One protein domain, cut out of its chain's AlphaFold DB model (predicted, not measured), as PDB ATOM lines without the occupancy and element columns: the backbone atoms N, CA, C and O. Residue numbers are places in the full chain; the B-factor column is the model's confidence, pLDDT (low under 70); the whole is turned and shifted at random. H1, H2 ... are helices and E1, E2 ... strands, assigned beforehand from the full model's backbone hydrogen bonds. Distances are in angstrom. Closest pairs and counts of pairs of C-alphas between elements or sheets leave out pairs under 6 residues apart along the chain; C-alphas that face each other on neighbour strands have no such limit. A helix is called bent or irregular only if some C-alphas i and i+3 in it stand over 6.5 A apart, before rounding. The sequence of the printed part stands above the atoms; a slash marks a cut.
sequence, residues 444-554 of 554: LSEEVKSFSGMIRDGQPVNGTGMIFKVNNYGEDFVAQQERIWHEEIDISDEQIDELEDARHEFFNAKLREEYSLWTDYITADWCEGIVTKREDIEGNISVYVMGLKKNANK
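AT A GLANCE: This is residues 444 to 554 of the 554 residues of an uncharacterized protein of Bacillus cereus (UniProt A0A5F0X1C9). One twisted antiparallel sheet is built along the long strand E3, with E2 and then E1, which form a hairpin with each other, on one side of it, and E4 and E5 beside different ends of E3 on its other side. Helix H2 packs on E5, while H1 meets the sheet only with its residues 477 to 480, and residues 484 to 489 stick out. The 111 printed residues hold two named helices and five named strands in the order E1, E2, H1, H2, E3, E4, E5, a mixed class of helices and strands. The whole is compact, with a radius of gyration of the C-alphas of 14.8 A, and flat, spanning 50 by 39 by 21 A.

IN THESE COORDINATES: E3, residues 515 to 527, runs 34.2 A from C-alpha 515 at (2.976, 44.298, 45.879) to C-alpha 527 at (-16.678, 49.666, 18.471). E2, residues 459 to 471, measures 22.4 A and bends by 128 degrees at residue 462. E1, residues 448 to 456, begins at (-8.608, 42.075, 28.299), measures 14.1 A and bends by 112 degrees at residue 451. E4 is residues 530 to 533, 10.0 A. E5, residues 541 to 549, measures 20.4 A, bends by 75 degrees at residue 546 and ends at (2.693, 41.607, 49.672). H2, residues 501 to 514, measures 20.6 A and is irregular, with C-alphas 502 and 505 8.1 A apart. H1, residues 477 to 487, measures 15.4 A.

HOW THE PARTS SIT: The sheet is branched, and E3 has three neighbours. E2 is on one side, with N 465 and O 524 3.0 A apart; E4, beside residues 524 to 527, and E5, beside residues 515 to 522, are on the other side. In the hairpin E3 and E4, N 525 and O 532 are within hydrogen-bond range at 2.9 A, and between the neighbour strands E3 and E5, N 519 and O 544 are within hydrogen-bond range at 2.8 A. E1 and E2 form a hairpin, with N 452 and O 464 2.8 A apart. H2 is on the sheet, over E5, at a height of 6.2 A, and runs slantwise to the strands, at 33 degrees to E5 on the local plane; the closest C-alphas are those of Glu 514 and Lys 549, 5.5 A. H1 only grazes the sheet; its closest C-alphas to E2 are those of Phe 477 and Phe 468, 6.4 A. H1 and H2 are apart. Each O i to N i+4 pair is within hydrogen-bond range in H1, and 8 of 10 in H2.

THE WHOLE: The C-alphas farthest apart, those of Glu 528 and Lys 554, are 50.6 A apart. The printed part has no cut and ends at the chain's last residue. The link from H1 to H2, 13 residues, is long; its residues 493 to 494 pair antiparallel with residues 545 to 546 of E5. The mean pLDDT of the printed part is 81.2, and it is under 70 at residues 487 to 503, 547 to 548 and 551 to 554.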
ATOM      1  N   LEU A 444     -11.888  38.369  29.928       90.12
ATOM      2  CA  LEU A 444     -11.852  37.604  28.676       90.12
ATOM      3  C   LEU A 444     -10.513  36.894  28.467       90.12
ATOM      4  O   LEU A 444     -10.484  35.756  27.998       90.12
ATOM      5  N   SER A 445      -9.423  37.562  28.829       89.69
ATOM      6  CA  SER A 445      -8.053  37.061  28.746       89.69
ATOM      7  C   SER A 445      -7.161  37.829  29.725       89.69
ATOM      8  O   SER A 445      -7.616  38.762  30.388       89.69
ATOM      9  N   GLU A 446      -5.879  37.471  29.792       86.62
ATOM     10  CA  GLU A 446      -4.878  38.302  30.476       86.62
ATOM     11  C   GLU A 446      -4.689  39.667  29.802       86.62
ATOM     12  O   GLU A 446      -4.309  40.631  30.448       86.62
ATOM     13  N   GLU A 447      -5.001  39.784  28.512       91.25
ATOM     14  CA  GLU A 447      -4.921  41.059  27.801       91.25
ATOM     15  C   GLU A 447      -6.141  41.949  28.071       91.25
ATOM     16  O   GLU A 447      -6.011  43.168  28.141       91.25
ATOM     17  N   VAL A 448      -7.333  41.352  28.209       92.56
ATOM     18  CA  VAL A 448      -8.608  42.075  28.299       92.56
ATOM     19  C   VAL A 448      -9.383  41.660  29.549       92.56
ATOM     20  O   VAL A 448      -9.960  40.568  29.615       92.56
ATOM     21  N   LYS A 449      -9.464  42.573  30.522       91.81
ATOM     22  CA  LYS A 449     -10.139  42.368  31.813       91.81
ATOM     23  C   LYS A 449     -11.384  43.228  31.980       91.81
ATOM     24  O   LYS A 449     -11.561  44.248  31.317       91.81
ATOM     25  N   SER A 450     -12.280  42.765  32.853       91.56
ATOM     26  CA  SER A 450     -13.539  43.428  33.228       91.56
ATOM     27  C   SER A 450     -14.372  43.957  32.047       91.56
ATOM     28  O   SER A 450     -15.056  44.975  32.155       91.56
ATOM     29  N   PHE A 451     -14.368  43.244  30.920       94.94
ATOM     30  CA  PHE A 451     -15.088  43.643  29.717       94.94
ATOM     31  C   PHE A 451     -16.600  43.445  29.869       94.94
ATOM     32  O   PHE A 451     -17.085  42.374  30.257       94.94
ATOM     33  N   SER A 452     -17.348  44.483  29.517       96.75
ATOM     34  CA  SER A 452     -18.808  44.523  29.498       96.75
ATOM     35  C   SER A 452     -19.269  44.908  28.099       96.75
ATOM     36  O   SER A 452     -19.064  46.041  27.659       96.75
ATOM     37  N   GLY A 453     -19.875  43.965  27.385       96.44
ATOM     38  CA  GLY A 453     -20.244  44.183  25.996       96.44
ATOM     39  C   GLY A 453     -20.491  42.907  25.210       96.44
ATOM     40  O   GLY A 453     -20.536  41.806  25.750       96.44
ATOM     41  N   MET A 454     -20.666  43.063  23.905       97.88
ATOM     42  CA  MET A 454     -20.830  41.958  22.973       97.88
ATOM     43  C   MET A 454     -19.466  41.398  22.563       97.88
ATOM     44  O   MET A 454     -18.588  42.157  22.149       97.88
ATOM     45  N   ILE A 455     -19.339  40.072  22.600       97.44
ATOM     46  CA  ILE A 455     -18.212  39.323  22.036       97.44
ATOM     47  C   ILE A 455     -18.660  38.454  20.857       97.44
ATOM     48  O   ILE A 455     -19.796  37.966  20.829       97.44
ATOM     49  N   ARG A 456     -17.758  38.248  19.896       96.56
ATOM     50  CA  ARG A 456     -17.889  37.275  18.803       96.56
ATOM     51  C   ARG A 456     -16.564  36.564  18.608       96.56
ATOM     52  O   ARG A 456     -15.516  37.199  18.670       96.56
ATOM     53  N   ASP A 457     -16.620  35.259  18.390       95.12
ATOM     54  CA  ASP A 457     -15.438  34.411  18.243       95.12
ATOM     55  C   ASP A 457     -14.405  34.579  19.379       95.12
ATOM     56  O   ASP A 457     -13.190  34.549  19.177       95.12
ATOM     57  N   GLY A 458     -14.907  34.790  20.601       93.62
ATOM     58  CA  GLY A 458     -14.110  35.010  21.808       93.62
ATOM     59  C   GLY A 458     -13.489  36.407  21.927       93.62
ATOM     60  O   GLY A 458     -12.807  36.669  22.913       93.62
ATOM     61  N   GLN A 459     -13.728  37.303  20.965       94.81
ATOM     62  CA  GLN A 459     -13.140  38.642  20.916       94.81
ATOM     63  C   GLN A 459     -14.181  39.742  21.188       94.81
ATOM     64  O   GLN A 459     -15.334  39.615  20.759       94.81
ATOM     65  N   PRO A 460     -13.807  40.841  21.873       95.88
ATOM     66  CA  PRO A 460     -14.651  42.026  22.019       95.88
ATOM     67  C   PRO A 460     -15.091  42.619  20.674       95.88
ATOM     68  O   PRO A 460     -14.278  42.795  19.771       95.88
ATOM     69  N   VAL A 461     -16.369  42.990  20.553       96.06
ATOM     70  CA  VAL A 461     -16.900  43.703  19.376       96.06
ATOM     71  C   VAL A 461     -17.388  45.094  19.753       96.06
ATOM     72  O   VAL A 461     -16.903  46.074  19.201       96.06
ATOM     73  N   ASN A 462     -18.330  45.180  20.693       96.50
ATOM     74  CA  ASN A 462     -18.922  46.442  21.144       96.50
ATOM     75  C   ASN A 462     -18.999  46.445  22.667       96.50
ATOM     76  O   ASN A 462     -19.656  45.566  23.223       96.50
ATOM     77  N   GLY A 463     -18.386  47.416  23.335       96.25
ATOM     78  CA  GLY A 463     -18.446  47.508  24.793       96.25
ATOM     79  C   GLY A 463     -17.282  48.266  25.402       96.25
ATOM     80  O   GLY A 463     -16.506  48.900  24.698       96.25
ATOM     81  N   THR A 464     -17.148  48.153  26.715       96.25
ATOM     82  CA  THR A 464     -16.088  48.810  27.484       96.25
ATOM     83  C   THR A 464     -15.418  47.780  28.377       96.25
ATOM     84  O   THR A 464     -16.077  46.903  28.936       96.25
ATOM     85  N   GLY A 465     -14.106  47.877  28.526       94.69
ATOM     86  CA  GLY A 465     -13.325  47.023  29.410       94.69
ATOM     87  C   GLY A 465     -11.972  47.644  29.697       94.69
ATOM     88  O   GLY A 465     -11.769  48.837  29.481       94.69
ATOM     89  N   MET A 466     -11.041  46.825  30.161       93.81
ATOM     90  CA  MET A 466      -9.674  47.241  30.429       93.81
ATOM     91  C   MET A 466      -8.722  46.416  29.570       93.81
ATOM     92  O   MET A 466      -8.871  45.198  29.485       93.81
ATOM     93  N   ILE A 467      -7.759  47.073  28.929       94.38
ATOM     94  CA  ILE A 467      -6.712  46.418  28.143       94.38
ATOM     95  C   ILE A 467      -5.372  46.541  28.859       94.38
ATOM     96  O   ILE A 467      -5.087  47.573  29.472       94.38
ATOM     97  N   PHE A 468      -4.556  45.494  28.775       93.50
ATOM     98  CA  PHE A 468      -3.207  45.479  29.318       93.50
ATOM     99  C   PHE A 468      -2.439  46.726  28.864       93.50
ATOM    100  O   PHE A 468      -2.375  47.052  27.670       93.50
ATOM    101  N   LYS A 469      -1.866  47.444  29.830       92.25
ATOM    102  CA  LYS A 469      -1.030  48.613  29.574       92.25
ATOM    103  C   LYS A 469       0.437  48.243  29.719       92.25
ATOM    104  O   LYS A 469       1.176  48.334  28.744       92.25
ATOM    105  N   VAL A 470       0.844  47.881  30.929       92.31
ATOM    106  CA  VAL A 470       2.245  47.635  31.273       92.31
ATOM    107  C   VAL A 470       2.325  46.863  32.586       92.31
ATOM    108  O   VAL A 470       1.473  47.040  33.456       92.31
ATOM    109  N   ASN A 471       3.347  46.031  32.762       88.88
ATOM    110  CA  ASN A 471       3.626  45.422  34.064       88.88
ATOM    111  C   ASN A 471       4.654  46.222  34.890       88.88
ATOM    112  O   ASN A 471       5.214  47.227  34.451       88.88
ATOM    113  N   ASN A 472       4.941  45.741  36.097       86.81
ATOM    114  CA  ASN A 472       5.923  46.309  37.023       86.81
ATOM    115  C   ASN A 472       7.371  46.393  36.485       86.81
ATOM    116  O   ASN A 472       8.180  47.113  37.069       86.81
ATOM    117  N   TYR A 473       7.706  45.688  35.399       84.75
ATOM    118  CA  TYR A 473       9.010  45.740  34.723       84.75
ATOM    119  C   TYR A 473       9.043  46.727  33.546       84.75
ATOM    120  O   TYR A 473      10.091  46.908  32.928       84.75
ATOM    121  N   GLY A 474       7.923  47.386  33.237       85.81
ATOM    122  CA  GLY A 474       7.807  48.232  32.052       85.81
ATOM    123  C   GLY A 474       7.545  47.445  30.763       85.81
ATOM    124  O   GLY A 474       7.663  48.014  29.680       85.81
ATOM    125  N   GLU A 475       7.215  46.154  30.864       88.19
ATOM    126  CA  GLU A 475       6.993  45.271  29.716       88.19
ATOM    127  C   GLU A 475       5.565  45.423  29.176       88.19
ATOM    128  O   GLU A 475       4.608  45.599  29.942       88.19
ATOM    129  N   ASP A 476       5.422  45.319  27.853       88.50
ATOM    130  CA  ASP A 476       4.121  45.152  27.211       88.50
ATOM    131  C   ASP A 476       3.602  43.708  27.364       88.50
ATOM    132  O   ASP A 476       4.265  42.832  27.924       88.50
ATOM    133  N   PHE A 477       2.387  43.454  26.877       86.38
ATOM    134  CA  PHE A 477       1.739  42.152  27.033       86.38
ATOM    135  C   PHE A 477       2.519  41.005  26.366       86.38
ATOM    136  O   PHE A 477       2.534  39.882  26.876       86.38
ATOM    137  N   VAL A 478       3.173  41.273  25.231       87.12
ATOM    138  CA  VAL A 478       3.919  40.260  24.468       87.12
ATOM    139  C   VAL A 478       5.190  39.888  25.221       87.12
ATOM    140  O   VAL A 478       5.418  38.708  25.485       87.12
ATOM    141  N   ALA A 479       5.961  40.893  25.641       85.62
ATOM    142  CA  ALA A 479       7.165  40.697  26.437       85.62
ATOM    143  C   ALA A 479       6.860  39.991  27.772       85.62
ATOM    144  O   ALA A 479       7.599  39.094  28.180       85.62
ATOM    145  N   GLN A 480       5.732  40.317  28.416       83.38
ATOM    146  CA  GLN A 480       5.310  39.617  29.627       83.38
ATOM    147  C   GLN A 480       5.013  38.131  29.361       83.38
ATOM    148  O   GLN A 480       5.458  37.281  30.134       83.38
ATOM    149  N   GLN A 481       4.279  37.790  28.295       82.06
ATOM    150  CA  GLN A 481       3.974  36.388  27.980       82.06
ATOM    151  C   GLN A 481       5.228  35.561  27.686       82.06
ATOM    152  O   GLN A 481       5.327  34.433  28.171       82.06
ATOM    153  N   GLU A 482       6.192  36.112  26.945       83.81
ATOM    154  CA  GLU A 482       7.472  35.441  26.677       83.81
ATOM    155  C   GLU A 482       8.217  35.120  27.980       83.81
ATOM    156  O   GLU A 482       8.699  34.000  28.165       83.81
ATOM    157  N   ARG A 483       8.244  36.067  28.925       81.69
ATOM    158  CA  ARG A 483       8.860  35.858  30.238       81.69
ATOM    159  C   ARG A 483       8.143  34.773  31.047       81.69
ATOM    160  O   ARG A 483       8.798  33.874  31.565       81.69
ATOM    161  N   ILE A 484       6.810  34.810  31.112       77.19
ATOM    162  CA  ILE A 484       6.004  33.804  31.831       77.19
ATOM    163  C   ILE A 484       6.258  32.398  31.278       77.19
ATOM    164  O   ILE A 484       6.421  31.452  32.047       77.19
ATOM    165  N   TRP A 485       6.322  32.262  29.950       75.25
ATOM    166  CA  TRP A 485       6.597  30.988  29.287       75.25
ATOM    167  C   TRP A 485       7.989  30.439  29.607       75.25
ATOM    168  O   TRP A 485       8.151  29.227  29.733       75.25
ATOM    169  N   HIS A 486       8.991  31.308  29.738       76.62
ATOM    170  CA  HIS A 486      10.357  30.899  30.059       76.62
ATOM    171  C   HIS A 486      10.591  30.628  31.551       76.62
ATOM    172  O   HIS A 486      11.486  29.851  31.882       76.62
ATOM    173  N   GLU A 487       9.806  31.240  32.439       69.19
ATOM    174  CA  GLU A 487      10.001  31.173  33.894       69.19
ATOM    175  C   GLU A 487       9.041  30.198  34.619       69.19
ATOM    176  O   GLU A 487       9.154  30.057  35.834       69.19
ATOM    177  N   GLU A 488       8.120  29.515  33.914       57.47
ATOM    178  CA  GLU A 488       7.092  28.606  34.486       57.47
ATOM    179  C   GLU A 488       6.313  29.222  35.673       57.47
ATOM    180  O   GLU A 488       5.971  28.553  36.650       57.47
ATOM    181  N   ILE A 489       6.034  30.527  35.613       59.09
ATOM    182  CA  ILE A 489       5.349  31.238  36.699       59.09
ATOM    183  C   ILE A 489       3.844  30.956  36.633       59.09
ATOM    184  O   ILE A 489       3.191  31.291  35.646       59.09
ATOM    185  N   ASP A 490       3.291  30.383  37.705       50.88
ATOM    186  CA  ASP A 490       1.844  30.220  37.887       50.88
ATOM    187  C   ASP A 490       1.216  31.563  38.295       50.88
ATOM    188  O   ASP A 490       1.651  32.204  39.258       50.88
ATOM    189  N   ILE A 491       0.220  32.017  37.535       54.12
ATOM    190  CA  ILE A 491      -0.381  33.346  37.684       54.12
ATOM    191  C   ILE A 491      -1.786  33.191  38.241       54.12
ATOM    192  O   ILE A 491      -2.677  32.649  37.588       54.12
ATOM    193  N   SER A 492      -1.999  33.730  39.440       48.97
ATOM    194  CA  SER A 492      -3.335  33.977  39.969       48.97
ATOM    195  C   SER A 492      -3.477  35.456  40.308       48.97
ATOM    196  O   SER A 492      -2.786  35.955  41.200       48.97
ATOM    197  N   ASP A 493      -4.376  36.144  39.614       58.19
ATOM    198  CA  ASP A 493      -4.704  37.537  39.903       58.19
ATOM    199  C   ASP A 493      -5.792  37.640  40.966       58.19
ATOM    200  O   ASP A 493      -6.857  37.028  40.848       58.19
ATOM    201  N   GLU A 494      -5.560  38.481  41.969       53.12
ATOM    202  CA  GLU A 494      -6.600  38.897  42.906       53.12
ATOM    203  C   GLU A 494      -7.155  40.260  42.485       53.12
ATOM    204  O   GLU A 494      -6.442  41.263  42.428       53.12
ATOM    205  N   GLN A 495      -8.456  40.300  42.192       53.19
ATOM    206  CA  GLN A 495      -9.195  41.546  42.027       53.19
ATOM    207  C   GLN A 495      -9.592  42.067  43.413       53.19
ATOM    208  O   GLN A 495     -10.274  41.372  44.165       53.19
ATOM    209  N   ILE A 496      -9.200  43.295  43.747       53.84
ATOM    210  CA  ILE A 496      -9.663  43.985  44.955       53.84
ATOM    211  C   ILE A 496     -10.835  44.883  44.541       53.84
ATOM    212  O   ILE A 496     -10.672  45.743  43.679       53.84
ATOM    213  N   ASP A 497     -12.022  44.627  45.103       44.59
ATOM    214  CA  ASP A 497     -13.271  45.310  44.739       44.59
ATOM    215  C   ASP A 497     -13.165  46.847  44.856       44.59
ATOM    216  O   ASP A 497     -12.642  47.389  45.834       44.59
ATOM    217  N   GLU A 498     -13.711  47.527  43.844       45.88
ATOM    218  CA  GLU A 498     -13.771  48.985  43.679       45.88
ATOM    219  C   GLU A 498     -14.487  49.682  44.856       45.88
ATOM    220  O   GLU A 498     -15.616  49.331  45.209       45.88
ATOM    221  N   LEU A 499     -13.877  50.740  45.408       42.75
ATOM    222  CA  LEU A 499     -14.542  51.716  46.278       42.75
ATOM    223  C   LEU A 499     -14.405  53.124  45.668       42.75
ATOM    224  O   LEU A 499     -13.326  53.473  45.200       42.75
ATOM    225  N   GLU A 500     -15.507  53.883  45.701       43.84
ATOM    226  CA  GLU A 500     -15.784  55.228  45.149       43.84
ATOM    227  C   GLU A 500     -14.615  56.072  44.577       43.84
ATOM    228  O   GLU A 500     -13.590  56.308  45.222       43.84
ATOM    229  N   ASP A 501     -14.884  56.652  43.397       52.28
ATOM    230  CA  ASP A 501     -14.036  57.433  42.471       52.28
ATOM    231  C   ASP A 501     -13.044  58.452  43.070       52.28
ATOM    232  O   ASP A 501     -12.066  58.813  42.422       52.28
ATOM    233  N   ALA A 502     -13.223  58.908  44.311       50.16
ATOM    234  CA  ALA A 502     -12.353  59.912  44.928       50.16
ATOM    235  C   ALA A 502     -11.029  59.356  45.501       50.16
ATOM    236  O   ALA A 502     -10.234  60.123  46.045       50.16
ATOM    237  N   ARG A 503     -10.776  58.038  45.428       62.44
ATOM    238  CA  ARG A 503      -9.538  57.414  45.951       62.44
ATOM    239  C   ARG A 503      -8.790  56.516  44.959       62.44
ATOM    240  O   ARG A 503      -7.827  55.871  45.375       62.44
ATOM    241  N   HIS A 504      -9.185  56.478  43.685       71.62
ATOM    242  CA  HIS A 504      -8.638  55.538  42.688       71.62
ATOM    243  C   HIS A 504      -7.104  55.633  42.564       71.62
ATOM    244  O   HIS A 504      -6.400  54.633  42.681       71.62
ATOM    245  N   GLU A 505      -6.575  56.856  42.472       74.69
ATOM    246  CA  GLU A 505      -5.132  57.133  42.408       74.69
ATOM    247  C   GLU A 505      -4.380  56.688  43.672       74.69
ATOM    248  O   GLU A 505      -3.332  56.047  43.590       74.69
ATOM    249  N   PHE A 506      -4.938  56.958  44.859       80.06
ATOM    250  CA  PHE A 506      -4.339  56.527  46.125       80.06
ATOM    251  C   PHE A 506      -4.263  54.997  46.227       80.06
ATOM    252  O   PHE A 506      -3.259  54.457  46.693       80.06
ATOM    253  N   PHE A 507      -5.310  54.291  45.795       79.00
ATOM    254  CA  PHE A 507      -5.340  52.831  45.830       79.00
ATOM    255  C   PHE A 507      -4.357  52.212  44.845       79.00
ATOM    256  O   PHE A 507      -3.586  51.344  45.247       79.00
ATOM    257  N   ASN A 508      -4.317  52.690  43.603       86.88
ATOM    258  CA  ASN A 508      -3.352  52.213  42.621       86.88
ATOM    259  C   ASN A 508      -1.909  52.425  43.101       86.88
ATOM    260  O   ASN A 508      -1.109  51.490  43.083       86.88
ATOM    261  N   ALA A 509      -1.580  53.622  43.602       85.69
ATOM    262  CA  ALA A 509      -0.262  53.911  44.168       85.69
ATOM    263  C   ALA A 509       0.088  52.948  45.313       85.69
ATOM    264  O   ALA A 509       1.171  52.359  45.330       85.69
ATOM    265  N   LYS A 510      -0.863  52.718  46.224       85.69
ATOM    266  CA  LYS A 510      -0.709  51.784  47.338       85.69
ATOM    267  C   LYS A 510      -0.501  50.340  46.871       85.69
ATOM    268  O   LYS A 510       0.341  49.647  47.431       85.69
ATOM    269  N   LEU A 511      -1.223  49.876  45.850       84.88
ATOM    270  CA  LEU A 511      -1.063  48.522  45.304       84.88
ATOM    271  C   LEU A 511       0.327  48.325  44.688       84.88
ATOM    272  O   LEU A 511       0.998  47.339  44.999       84.88
ATOM    273  N   ARG A 512       0.803  49.292  43.894       86.44
ATOM    274  CA  ARG A 512       2.155  49.255  43.308       86.44
ATOM    275  C   ARG A 512       3.257  49.293  44.381       86.44
ATOM    276  O   ARG A 512       4.316  48.673  44.217       86.44
ATOM    277  N   GLU A 513       3.020  49.986  45.498       85.81
ATOM    278  CA  GLU A 513       3.924  50.013  46.653       85.81
ATOM    279  C   GLU A 513       3.917  48.680  47.416       85.81
ATOM    280  O   GLU A 513       4.981  48.103  47.646       85.81
ATOM    281  N   GLU A 514       2.740  48.159  47.765       84.25
ATOM    282  CA  GLU A 514       2.584  46.984  48.628       84.25
ATOM    283  C   GLU A 514       2.934  45.657  47.943       84.25
ATOM    284  O   GLU A 514       3.354  44.726  48.635       84.25
ATOM    285  N   TYR A 515       2.802  45.553  46.618       83.06
ATOM    286  CA  TYR A 515       2.976  44.298  45.879       83.06
ATOM    287  C   TYR A 515       4.192  44.331  44.951       83.06
ATOM    288  O   TYR A 515       4.527  45.357  44.355       83.06
ATOM    289  N   SER A 516       4.920  43.211  44.887       80.38
ATOM    290  CA  SER A 516       6.129  43.054  44.061       80.38
ATOM    291  C   SER A 516       5.816  42.839  42.589       80.38
ATOM    292  O   SER A 516       6.590  43.304  41.756       80.38
ATOM    293  N   LEU A 517       4.695  42.187  42.285       82.88
ATOM    294  CA  LEU A 517       4.212  41.954  40.932       82.88
ATOM    295  C   LEU A 517       2.845  42.617  40.784       82.88
ATOM    296  O   LEU A 517       1.913  42.350  41.545       82.88
ATOM    297  N   TRP A 518       2.744  43.508  39.810       87.12
ATOM    298  CA  TRP A 518       1.512  44.205  39.483       87.12
ATOM    299  C   TRP A 518       1.480  44.532  37.995       87.12
ATOM    300  O   TRP A 518       2.517  44.577  37.328       87.12
ATOM    301  N   THR A 519       0.274  44.736  37.486       89.00
ATOM    302  CA  THR A 519      -0.006  45.059  36.094       89.00
ATOM    303  C   THR A 519      -1.016  46.189  36.032       89.00
ATOM    304  O   THR A 519      -2.080  46.113  36.645       89.00
ATOM    305  N   ASP A 520      -0.693  47.215  35.256       91.94
ATOM    306  CA  ASP A 520      -1.613  48.290  34.925       91.94
ATOM    307  C   ASP A 520      -2.470  47.880  33.732       91.94
ATOM    308  O   ASP A 520      -1.969  47.434  32.694       91.94
ATOM    309  N   TYR A 521      -3.769  48.119  33.854       92.31
ATOM    310  CA  TYR A 521      -4.709  48.051  32.749       92.31
ATOM    311  C   TYR A 521      -5.318  49.425  32.527       92.31
ATOM    312  O   TYR A 521      -5.634  50.126  33.485       92.31
ATOM    313  N   ILE A 522      -5.496  49.812  31.267       94.31
ATOM    314  CA  ILE A 522      -6.135  51.073  30.893       94.31
ATOM    315  C   ILE A 522      -7.540  50.810  30.366       94.31
ATOM    316  O   ILE A 522      -7.768  49.881  29.590       94.31
ATOM    317  N   THR A 523      -8.487  51.650  30.770       93.81
ATOM    318  CA  THR A 523      -9.857  51.603  30.261       93.81
ATOM    319  C   THR A 523      -9.864  51.826  28.748       93.81
ATOM    320  O   THR A 523      -9.224  52.748  28.234       93.81
ATOM    321  N   ALA A 524     -10.601  50.990  28.024       95.69
ATOM    322  CA  ALA A 524     -10.740  51.067  26.580       95.69
ATOM    323  C   ALA A 524     -12.178  50.765  26.146       95.69
ATOM    324  O   ALA A 524     -12.910  50.016  26.800       95.69
ATOM    325  N   ASP A 525     -12.570  51.360  25.025       96.62
ATOM    326  CA  ASP A 525     -13.876  51.181  24.404       96.62
ATOM    327  C   ASP A 525     -13.706  50.450  23.061       96.62
ATOM    328  O   ASP A 525     -12.798  50.749  22.284       96.62
ATOM    329  N   TRP A 526     -14.576  49.480  22.791       96.81
ATOM    330  CA  TRP A 526     -14.629  48.714  21.549       96.81
ATOM    331  C   TRP A 526     -15.849  49.125  20.735       96.81
ATOM    332  O   TRP A 526     -16.970  49.140  21.252       96.81
ATOM    333  N   CYS A 527     -15.630  49.411  19.453       95.12
ATOM    334  CA  CYS A 527     -16.678  49.666  18.471       95.12
ATOM    335  C   CYS A 527     -16.361  48.886  17.193       95.12
ATOM    336  O   CYS A 527     -15.311  49.083  16.586       95.12
ATOM    337  N   GLU A 528     -17.245  47.964  16.819       93.56
ATOM    338  CA  GLU A 528     -17.090  47.068  15.666       93.56
ATOM    339  C   GLU A 528     -15.750  46.300  15.656       93.56
ATOM    340  O   GLU A 528     -15.179  46.015  14.607       93.56
ATOM    341  N   GLY A 529     -15.247  45.946  16.845       90.06
ATOM    342  CA  GLY A 529     -13.980  45.233  17.041       90.06
ATOM    343  C   GLY A 529     -12.736  46.128  17.071       90.06
ATOM    344  O   GLY A 529     -11.647  45.642  17.366       90.06
ATOM    345  N   ILE A 530     -12.875  47.432  16.821       92.50
ATOM    346  CA  ILE A 530     -11.777  48.397  16.921       92.50
ATOM    347  C   ILE A 530     -11.688  48.898  18.364       92.50
ATOM    348  O   ILE A 530     -12.663  49.422  18.904       92.50
ATOM    349  N   VAL A 531     -10.509  48.757  18.975       94.81
ATOM    350  CA  VAL A 531     -10.225  49.223  20.339       94.81
ATOM    351  C   VAL A 531      -9.735  50.671  20.341       94.81
ATOM    352  O   VAL A 531      -8.819  51.036  19.605       94.81
ATOM    353  N   THR A 532     -10.318  51.495  21.208       95.88
ATOM    354  CA  THR A 532      -9.881  52.869  21.482       95.88
ATOM    355  C   THR A 532      -9.530  52.982  22.962       95.88
ATOM    356  O   THR A 532     -10.410  52.931  23.821       95.88
ATOM    357  N   LYS A 533      -8.234  53.110  23.273       94.69
ATOM    358  CA  LYS A 533      -7.768  53.349  24.648       94.69
ATOM    359  C   LYS A 533      -8.207  54.746  25.087       94.69
ATOM    360  O   LYS A 533      -8.113  55.690  24.300       94.69
ATOM    361  N   ARG A 534      -8.680  54.879  26.326       93.19
ATOM    362  CA  ARG A 534      -8.968  56.193  26.911       93.19
ATOM    363  C   ARG A 534      -7.676  56.954  27.193       93.19
ATOM    364  O   ARG A 534      -6.577  56.426  27.034       93.19
ATOM    365  N   GLU A 535      -7.828  58.217  27.582       92.12
ATOM    366  CA  GLU A 535      -6.702  59.062  27.969       92.12
ATOM    367  C   GLU A 535      -5.894  58.399  29.090       92.12
ATOM    368  O   GLU A 535      -6.471  57.873  30.048       92.12
ATOM    369  N   ASP A 536      -4.567  58.425  28.951       90.75
ATOM    370  CA  ASP A 536      -3.635  57.836  29.908       90.75
ATOM    371  C   ASP A 536      -3.475  58.726  31.147       90.75
ATOM    372  O   ASP A 536      -2.462  59.393  31.359       90.75
ATOM    373  N   ILE A 537      -4.541  58.766  31.938       88.94
ATOM    374  CA  ILE A 537      -4.626  59.419  33.240       88.94
ATOM    375  C   ILE A 537      -4.960  58.370  34.294       88.94
ATOM    376  O   ILE A 537      -5.670  57.404  34.016       88.94
ATOM    377  N   GLU A 538      -4.497  58.581  35.525       86.44
ATOM    378  CA  GLU A 538      -4.607  57.589  36.600       86.44
ATOM    379  C   GLU A 538      -6.053  57.137  36.870       86.44
ATOM    380  O   GLU A 538      -6.285  55.974  37.177       86.44
ATOM    381  N   GLY A 539      -7.040  58.019  36.676       84.25
ATOM    382  CA  GLY A 539      -8.461  57.683  36.830       84.25
ATOM    383  C   GLY A 539      -9.004  56.663  35.818       84.25
ATOM    384  O   GLY A 539     -10.072  56.108  36.045       84.25
ATOM    385  N   ASN A 540      -8.290  56.402  34.719       89.25
ATOM    386  CA  ASN A 540      -8.630  55.364  33.740       89.25
ATOM    387  C   ASN A 540      -7.773  54.097  33.900       89.25
ATOM    388  O   ASN A 540      -7.954  53.162  33.111       89.25
ATOM    389  N   ILE A 541      -6.836  54.074  34.855       89.69
ATOM    390  CA  ILE A 541      -5.930  52.952  35.103       89.69
ATOM    391  C   ILE A 541      -6.430  52.149  36.298       89.69
ATOM    392  O   ILE A 541      -6.793  52.709  37.331       89.69
ATOM    393  N   SER A 542      -6.370  50.827  36.190       89.06
ATOM    394  CA  SER A 542      -6.594  49.922  37.313       89.06
ATOM    395  C   SER A 542      -5.413  48.974  37.468       89.06
ATOM    396  O   SER A 542      -4.930  48.398  36.490       89.06
ATOM    397  N   VAL A 543      -4.945  48.823  38.706       86.75
ATOM    398  CA  VAL A 543      -3.799  47.976  39.049       86.75
ATOM    399  C   VAL A 543      -4.290  46.606  39.502       86.75
ATOM    400  O   VAL A 543      -4.986  46.490  40.509       86.75
ATOM    401  N   TYR A 544      -3.883  45.561  38.789       86.31
ATOM    402  CA  TYR A 544      -4.049  44.170  39.209       86.31
ATOM    403  C   TYR A 544      -2.749  43.686  39.838       86.31
ATOM    404  O   TYR A 544      -1.666  43.973  39.329       86.31
ATOM    405  N   VAL A 545      -2.844  42.965  40.949       82.56
ATOM    406  CA  VAL A 545      -1.677  42.482  41.694       82.56
ATOM    407  C   VAL A 545      -1.573  40.966  41.605       82.56
ATOM    408  O   VAL A 545      -2.578  40.257  41.659       82.56
ATOM    409  N   MET A 546      -0.337  40.484  41.495       70.06
ATOM    410  CA  MET A 546       0.008  39.065  41.483       70.06
ATOM    411  C   MET A 546       0.906  38.770  42.696       70.06
ATOM    412  O   MET A 546       1.865  39.491  42.973       70.06
ATOM    413  N   GLY A 547       0.630  37.698  43.437       63.12
ATOM    414  CA  GLY A 547       1.512  37.222  44.512       63.12
ATOM    415  C   GLY A 547       1.434  37.967  45.858       63.12
ATOM    416  O   GLY A 547       0.531  38.755  46.133       63.12
ATOM    417  N   LEU A 548       2.374  37.645  46.756       59.78
ATOM    418  CA  LEU A 548       2.373  38.092  48.156       59.78
ATOM    419  C   LEU A 548       2.834  39.551  48.305       59.78
ATOM    420  O   LEU A 548       3.766  39.998  47.637       59.78
ATOM    421  N   LYS A 549       2.232  40.270  49.263       71.75
ATOM    422  CA  LYS A 549       2.693  41.607  49.672       71.75
ATOM    423  C   LYS A 549       4.185  41.580  50.011       71.75
ATOM    424  O   LYS A 549       4.650  40.664  50.689       71.75
ATOM    425  N   LYS A 550       4.912  42.641  49.646       72.62
ATOM    426  CA  LYS A 550       6.357  42.810  49.885       72.62
ATOM    427  C   LYS A 550       6.773  42.627  51.359       72.62
ATOM    428  O   LYS A 550       7.940  42.359  51.612       72.62
ATOM    429  N   ASN A 551       5.842  42.732  52.319       60.69
ATOM    430  CA  ASN A 551       6.093  42.641  53.764       60.69
ATOM    431  C   ASN A 551       5.091  41.727  54.511       60.69
ATOM    432  O   ASN A 551       4.354  42.198  55.372       60.69
ATOM    433  N   ALA A 552       5.057  40.421  54.230       49.59
ATOM    434  CA  ALA A 552       4.218  39.472  54.987       49.59
ATOM    435  C   ALA A 552       4.776  39.066  56.381       49.59
ATOM    436  O   ALA A 552       4.134  38.293  57.083       49.59
ATOM    437  N   ASN A 553       5.941  39.586  56.802       40.66
ATOM    438  CA  ASN A 553       6.603  39.276  58.085       40.66
ATOM    439  C   ASN A 553       6.811  40.524  58.971       40.66
ATOM    440  O   ASN A 553       7.947  40.873  59.303       40.66
ATOM    441  N   LYS A 554       5.729  41.203  59.365       34.75
ATOM    442  CA  LYS A 554       5.730  42.109  60.524       34.75
ATOM    443  C   LYS A 554       4.421  42.052  61.287       34.75
ATOM    444  O   LYS A 554       3.368  42.133  60.622       34.75
TER     445      LYS A 554